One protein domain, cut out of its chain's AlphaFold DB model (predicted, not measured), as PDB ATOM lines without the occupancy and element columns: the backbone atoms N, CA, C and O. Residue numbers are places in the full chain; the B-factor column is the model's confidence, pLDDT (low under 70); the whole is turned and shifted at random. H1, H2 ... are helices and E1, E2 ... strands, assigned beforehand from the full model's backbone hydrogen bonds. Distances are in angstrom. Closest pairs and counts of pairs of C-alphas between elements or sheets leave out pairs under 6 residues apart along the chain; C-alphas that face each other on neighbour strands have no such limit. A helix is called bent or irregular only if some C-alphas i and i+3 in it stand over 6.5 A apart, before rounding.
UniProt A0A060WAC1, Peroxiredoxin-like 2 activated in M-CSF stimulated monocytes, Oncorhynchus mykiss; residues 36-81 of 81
ATOM      1  N   GLY A  36      62.760 -34.351  34.870       77.69
ATOM      2  CA  GLY A  36      61.404 -34.333  35.393       77.69
ATOM      3  C   GLY A  36      60.505 -33.357  34.637       77.69
ATOM      4  O   GLY A  36      60.930 -32.557  33.800       77.69
ATOM      5  N   GLY A  37      59.221 -33.397  34.956       86.50
ATOM      6  CA  GLY A  37      58.276 -32.405  34.483       86.50
ATOM      7  C   GLY A  37      56.997 -32.430  35.302       86.50
ATOM      8  O   GLY A  37      56.624 -33.457  35.866       86.50
ATOM      9  N   VAL A  38      56.332 -31.285  35.381       88.50
ATOM     10  CA  VAL A  38      55.047 -31.112  36.049       88.50
ATOM     11  C   VAL A  38      54.045 -30.613  35.025       88.50
ATOM     12  O   VAL A  38      54.250 -29.577  34.394       88.50
ATOM     13  N   PHE A  39      52.948 -31.350  34.898       88.75
ATOM     14  CA  PHE A  39      51.824 -30.998  34.046       88.75
ATOM     15  C   PHE A  39      50.585 -30.801  34.914       88.75
ATOM     16  O   PHE A  39      50.267 -31.645  35.751       88.75
ATOM     17  N   VAL A  40      49.885 -29.686  34.723       90.25
ATOM     18  CA  VAL A  40      48.550 -29.458  35.287       90.25
ATOM     19  C   VAL A  40      47.562 -29.577  34.141       90.25
ATOM     20  O   VAL A  40      47.641 -28.809  33.184       90.25
ATOM     21  N   ILE A  41      46.653 -30.541  34.238       89.75
ATOM     22  CA  ILE A  41      45.655 -30.846  33.209       89.75
ATOM     23  C   ILE A  41      44.288 -30.433  33.750       89.75
ATOM     24  O   ILE A  41      43.948 -30.760  34.889       89.75
ATOM     25  N   GLY A  42      43.555 -29.652  32.963       87.06
ATOM     26  CA  GLY A  42      42.208 -29.205  33.296       87.06
ATOM     27  C   GLY A  42      41.144 -30.269  33.005       87.06
ATOM     28  O   GLY A  42      41.423 -31.238  32.299       87.06
ATOM     29  N   PRO A  43      39.935 -30.117  33.565       84.25
ATOM     30  CA  PRO A  43      38.794 -30.980  33.278       84.25
ATOM     31  C   PRO A  43      38.358 -30.890  31.809       84.25
ATOM     32  O   PRO A  43      38.470 -29.838  31.179       84.25
ATOM     33  N   GLU A  44      37.810 -31.998  31.306       83.56
ATOM     34  CA  GLU A  44      37.221 -32.111  29.963       83.56
ATOM     35  C   GLU A  44      38.184 -31.654  28.847       83.56
ATOM     36  O   GLU A  44      39.347 -32.060  28.822       83.56
ATOM     37  N   ASP A  45      37.714 -30.803  27.932       78.69
ATOM     38  CA  ASP A  45      38.469 -30.301  26.779       78.69
ATOM     39  C   ASP A  45      39.363 -29.091  27.109       78.69
ATOM     40  O   ASP A  45      39.927 -28.458  26.215       78.69
ATOM     41  N   GLN A  46      39.537 -28.742  28.391       80.31
ATOM     42  CA  GLN A  46      40.365 -27.595  28.786       80.31
ATOM     43  C   GLN A  46      41.862 -27.813  28.493       80.31
ATOM     44  O   GLN A  46      42.615 -26.850  28.337       80.31
ATOM     45  N   GLY A  47      42.302 -29.071  28.398       86.56
ATOM     46  CA  GLY A  47      43.667 -29.428  28.016       86.56
ATOM     47  C   GLY A  47      44.720 -29.118  29.088       86.56
ATOM     48  O   GLY A  47      44.459 -29.165  30.292       86.56
ATOM     49  N   ILE A  48      45.956 -28.847  28.658       88.06
ATOM     50  CA  ILE A  48      47.103 -28.633  29.555       88.06
ATOM     51  C   ILE A  48      47.156 -27.160  29.985       88.06
ATOM     52  O   ILE A  48      47.417 -26.269  29.183       88.06
ATOM     53  N   LEU A  49      46.952 -26.909  31.278       83.75
ATOM     54  CA  LEU A  49      46.927 -25.575  31.891       83.75
ATOM     55  C   LEU A  49      48.295 -25.091  32.366       83.75
ATOM     56  O   LEU A  49      48.521 -23.889  32.516       83.75
ATOM     57  N   LEU A  50      49.197 -26.019  32.672       87.81
ATOM     58  CA  LEU A  50      50.577 -25.702  32.995       87.81
ATOM     59  C   LEU A  50      51.461 -26.841  32.532       87.81
ATOM     60  O   LEU A  50      51.227 -27.994  32.876       87.81
ATOM     61  N   GLU A  51      52.501 -26.483  31.798       88.88
ATOM     62  CA  GLU A  51      53.580 -27.375  31.431       88.88
ATOM     63  C   GLU A  51      54.875 -26.807  31.999       88.88
ATOM     64  O   GLU A  51      55.273 -25.678  31.709       88.88
ATOM     65  N   HIS A  52      55.540 -27.601  32.824       87.62
ATOM     66  CA  HIS A  52      56.888 -27.336  33.279       87.62
ATOM     67  C   HIS A  52      57.735 -28.557  32.963       87.62
ATOM     68  O   HIS A  52      57.557 -29.607  33.565       87.62
ATOM     69  N   ARG A  53      58.658 -28.418  32.014       82.81
ATOM     70  CA  ARG A  53      59.694 -29.420  31.756       82.81
ATOM     71  C   ARG A  53      60.970 -28.960  32.435       82.81
ATOM     72  O   ARG A  53      61.400 -27.832  32.186       82.81
ATOM     73  N   GLU A  54      61.570 -29.814  33.251       78.31
ATOM     74  CA  GLU A  54      62.876 -29.525  33.835       78.31
ATOM     75  C   GLU A  54      63.900 -29.430  32.699       78.31
ATOM     76  O   GLU A  54      64.072 -30.368  31.923       78.31
ATOM     77  N   LYS A  55      64.568 -28.280  32.554       70.56
ATOM     78  CA  LYS A  55      65.654 -28.118  31.566       70.56
ATOM     79  C   LYS A  55      66.991 -28.631  32.092       70.56
ATOM     80  O   LYS A  55      67.845 -29.050  31.316       70.56
ATOM     81  N   GLU A  56      67.166 -28.589  33.408       65.12
ATOM     82  CA  GLU A  56      68.345 -29.066  34.119       65.12
ATOM     83  C   GLU A  56      67.921 -29.808  35.388       65.12
ATOM     84  O   GLU A  56      66.896 -29.496  35.994       65.12
ATOM     85  N   PHE A  57      68.737 -30.767  35.830       62.28
ATOM     86  CA  PHE A  57      68.459 -31.532  37.045       62.28
ATOM     87  C   PHE A  57      68.328 -30.633  38.281       62.28
ATOM     88  O   PHE A  57      69.302 -30.042  38.768       62.28
ATOM     89  N   GLY A  58      67.124 -30.613  38.852       65.75
ATOM     90  CA  GLY A  58      66.789 -29.796  40.013       65.75
ATOM     91  C   GLY A  58      66.360 -28.369  39.680       65.75
ATOM     92  O   GLY A  58      66.319 -27.552  40.604       65.75
ATOM     93  N   ASP A  59      66.045 -28.081  38.414       76.81
ATOM     94  CA  ASP A  59      65.114 -27.009  38.074       76.81
ATOM     95  C   ASP A  59      63.791 -27.281  38.800       76.81
ATOM     96  O   ASP A  59      63.287 -28.401  38.800       76.81
ATOM     97  N   LYS A  60      63.289 -26.289  39.529       78.50
ATOM     98  CA  LYS A  60      62.108 -26.465  40.373       78.50
ATOM     99  C   LYS A  60      60.934 -25.777  39.716       78.50
ATOM    100  O   LYS A  60      60.999 -24.584  39.418       78.50
ATOM    101  N   VAL A  61      59.823 -26.501  39.613       81.56
ATOM    102  CA  VAL A  61      58.564 -25.902  39.185       81.56
ATOM    103  C   VAL A  61      58.192 -24.737  40.101       81.56
ATOM    104  O   VAL A  61      58.355 -24.784  41.325       81.56
ATOM    105  N   ASN A  62      57.643 -23.680  39.509       87.12
ATOM    106  CA  ASN A  62      57.065 -22.596  40.284       87.12
ATOM    107  C   ASN A  62      55.773 -23.081  40.963       87.12
ATOM    108  O   ASN A  62      54.720 -23.158  40.328       87.12
ATOM    109  N   LEU A  63      55.847 -23.370  42.266       88.44
ATOM    110  CA  LEU A  63      54.701 -23.836  43.054       88.44
ATOM    111  C   LEU A  63      53.511 -22.869  42.997       88.44
ATOM    112  O   LEU A  63      52.369 -23.316  42.960       88.44
ATOM    113  N   LEU A  64      53.748 -21.553  42.956       91.50
ATOM    114  CA  LEU A  64      52.658 -20.578  42.864       91.50
ATOM    115  C   LEU A  64      51.930 -20.682  41.526       91.50
ATOM    116  O   LEU A  64      50.715 -20.523  41.483       91.50
ATOM    117  N   ALA A  65      52.658 -20.951  40.441       87.31
ATOM    118  CA  ALA A  65      52.049 -21.160  39.134       87.31
ATOM    119  C   ALA A  65      51.178 -22.427  39.137       87.31
ATOM    120  O   ALA A  65      50.036 -22.373  38.692       87.31
ATOM    121  N   VAL A  66      51.664 -23.517  39.740       90.19
ATOM    122  CA  VAL A  66      50.901 -24.769  39.902       90.19
ATOM    123  C   VAL A  66      49.633 -24.542  40.722       90.19
ATOM    124  O   VAL A  66      48.546 -24.899  40.276       90.19
ATOM    125  N   LEU A  67      49.744 -23.894  41.885       90.94
ATOM    126  CA  LEU A  67      48.598 -23.620  42.755       90.94
ATOM    127  C   LEU A  67      47.567 -22.707  42.086       90.94
ATOM    128  O   LEU A  67      46.369 -22.938  42.225       90.94
ATOM    129  N   ARG A  68      48.004 -21.691  41.334       90.62
ATOM    130  CA  ARG A  68      47.093 -20.827  40.570       90.62
ATOM    131  C   ARG A  68      46.379 -21.596  39.466       90.62
ATOM    132  O   ARG A  68      45.178 -21.409  39.298       90.62
ATOM    133  N   SER A  69      47.088 -22.449  38.732       88.94
ATOM    134  CA  SER A  69      46.474 -23.283  37.694       88.94
ATOM    135  C   SER A  69      45.468 -24.265  38.294       88.94
ATOM    136  O   SER A  69      44.363 -24.379  37.776       88.94
ATOM    137  N   ALA A  70      45.786 -24.882  39.435       89.31
ATOM    138  CA  ALA A  70      44.859 -25.747  40.163       89.31
ATOM    139  C   ALA A  70      43.626 -24.986  40.683       89.31
ATOM    140  O   ALA A  70      42.503 -25.469  40.570       89.31
ATOM    141  N   ARG A  71      43.808 -23.761  41.194       89.44
ATOM    142  CA  ARG A  71      42.699 -22.908  41.646       89.44
ATOM    143  C   ARG A  71      41.741 -22.565  40.504       89.44
ATOM    144  O   ARG A  71      40.537 -22.692  40.670       89.44
ATOM    145  N   LYS A  72      42.271 -22.205  39.330       84.94
ATOM    146  CA  LYS A  72      41.459 -21.905  38.137       84.94
ATOM    147  C   LYS A  72      40.561 -23.071  37.723       84.94
ATOM    148  O   LYS A  72      39.447 -22.830  37.275       84.94
ATOM    149  N   ILE A  73      41.029 -24.310  37.884       86.06
ATOM    150  CA  ILE A  73      40.211 -25.508  37.642       86.06
ATOM    151  C   ILE A  73      39.040 -25.556  38.622       86.06
ATOM    152  O   ILE A  73      37.897 -25.747  38.218       86.06
ATOM    153  N   GLN A  74      39.324 -25.369  39.911       83.12
ATOM    154  CA  GLN A  74      38.311 -25.426  40.959       83.12
ATOM    155  C   GLN A  74      37.250 -24.330  40.793       83.12
ATOM    156  O   GLN A  74      36.059 -24.614  40.901       83.12
ATOM    157  N   ASP A  75      37.671 -23.105  40.487       81.69
ATOM    158  CA  ASP A  75      36.765 -21.972  40.283       81.69
ATOM    159  C   ASP A  75      35.931 -22.145  38.994       81.69
ATOM    160  O   ASP A  75      34.736 -21.845  38.976       81.69
ATOM    161  N   GLY A  76      36.524 -22.703  37.929       72.50
ATOM    162  CA  GLY A  76      35.813 -23.055  36.695       72.50
ATOM    163  C   GLY A  76      34.744 -24.132  36.910       72.50
ATOM    164  O   GLY A  76      33.616 -23.977  36.450       72.50
ATOM    165  N   LEU A  77      35.057 -25.176  37.685       65.12
ATOM    166  CA  LEU A  77      34.104 -26.226  38.068       65.12
ATOM    167  C   LEU A  77      32.980 -25.708  38.974       65.12
ATOM    168  O   LEU A  77      31.848 -26.170  38.869       65.12
ATOM    169  N   ALA A  78      33.273 -24.754  39.861       63.91
ATOM    170  CA  ALA A  78      32.275 -24.157  40.745       63.91
ATOM    171  C   ALA A  78      31.291 -23.237  40.004       63.91
ATOM    172  O   ALA A  78      30.166 -23.070  40.462       63.91
ATOM    173  N   THR A  79      31.703 -22.657  38.875       60.44
ATOM    174  CA  THR A  79      30.860 -21.768  38.055       60.44
ATOM    175  C   THR A  79      29.982 -22.548  37.067       60.44
ATOM    176  O   THR A  79      28.957 -22.044  36.621       60.44
ATOM    177  N   ALA A  80      30.373 -23.778  36.722       59.06
ATOM    178  CA  ALA A  80      29.626 -24.658  35.823       59.06
ATOM    179  C   ALA A  80      28.505 -25.464  36.516       59.06
ATOM    180  O   ALA A  80      27.813 -26.234  35.850       59.06
ATOM    181  N   LYS A  81      28.346 -25.318  37.838       51.06
ATOM    182  CA  LYS A  81      27.348 -26.011  38.661       51.06
ATOM    183  C   LYS A  81      26.205 -25.077  39.038       51.06
ATOM    184  O   LYS A  81      25.056 -25.568  39.064       51.06
TER     185      LYS A  81
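Overview. This is residues 36 to 81 of the 81 residues of the protein "Peroxiredoxin-like 2 activated in M-CSF stimulated monocytes" of Oncorhynchus mykiss (UniProt A0A060WAC1). A two-stranded hairpin, E1 and E2, has one long helix, H1, over one of its faces, while the other face is bare; the helix and the strands run lengthwise along a slender rod. The chain folds back after E2 through residues 54 to 62, and H1 then runs past the strands, its last residues reaching one end of the rod. The printed part has 46 residues, with two named strands and one named helix in the order E1, E2, H1; the sheet has the order E1 - E2 and is antiparallel, and the class is mixed, helices and strands. The whole is loose, with a radius of gyration of the C-alphas of 12.2 A, and the C-alphas span 41 by 20 by 8 A along their three main axes.

Along the chain. E1 is residues 37 to 41, 12.8 A from first to last C-alpha, and begins with the C-alpha of Gly 37 at (58.276, -32.405, 34.483). E2 is residues 48 to 53, also 12.8 A from first to last C-alpha; the C-alpha of Ile 48 is at (47.103, -28.633, 29.555). H1 is residues 63 to 79, 24.4 A from first to last C-alpha, and ends with the C-alpha of Thr 79 at (30.860, -21.768, 38.055).

Arrangement. E1 and E2 form a hairpin of antiparallel neighbour strands, with 180 degrees between their N-to-C directions. The C-alphas of Gly 37 and Arg 53 face each other at 4.3 A, and those of Ile 41 and Ile 48 at 4.5 A. N 38 and O 52 are within hydrogen-bond range at 2.8 A, and so are N 52 and O 38 at 2.8 A. The closest C-alphas of E2 and H1 are those of Leu 49 and Ser 69, 6.3 A apart. The closest C-alphas of E1 and H1 are those of Val 40 and Ser 69, 6.9 A apart. The centre of H1 is 13.1 A from that of E2 and 12.9 A from that of E1. In H1, which is not bent, every O i to N i+4 pair is within hydrogen-bond range.

Size, cuts and confidence. The two C-alphas farthest apart are those of Phe 57 and Lys 81, at 41.5 A. The printed part has no cut and ends at residue 81, the chain's last residue. The link from E1 to E2 has 6 residues and that from E2 to H1 has 9; both are short but not tight. The mean pLDDT of the printed part is 80.9, and it is under 70 at residues 56 to 58 and 77 to 81, of which 77 to 79 belong to H1.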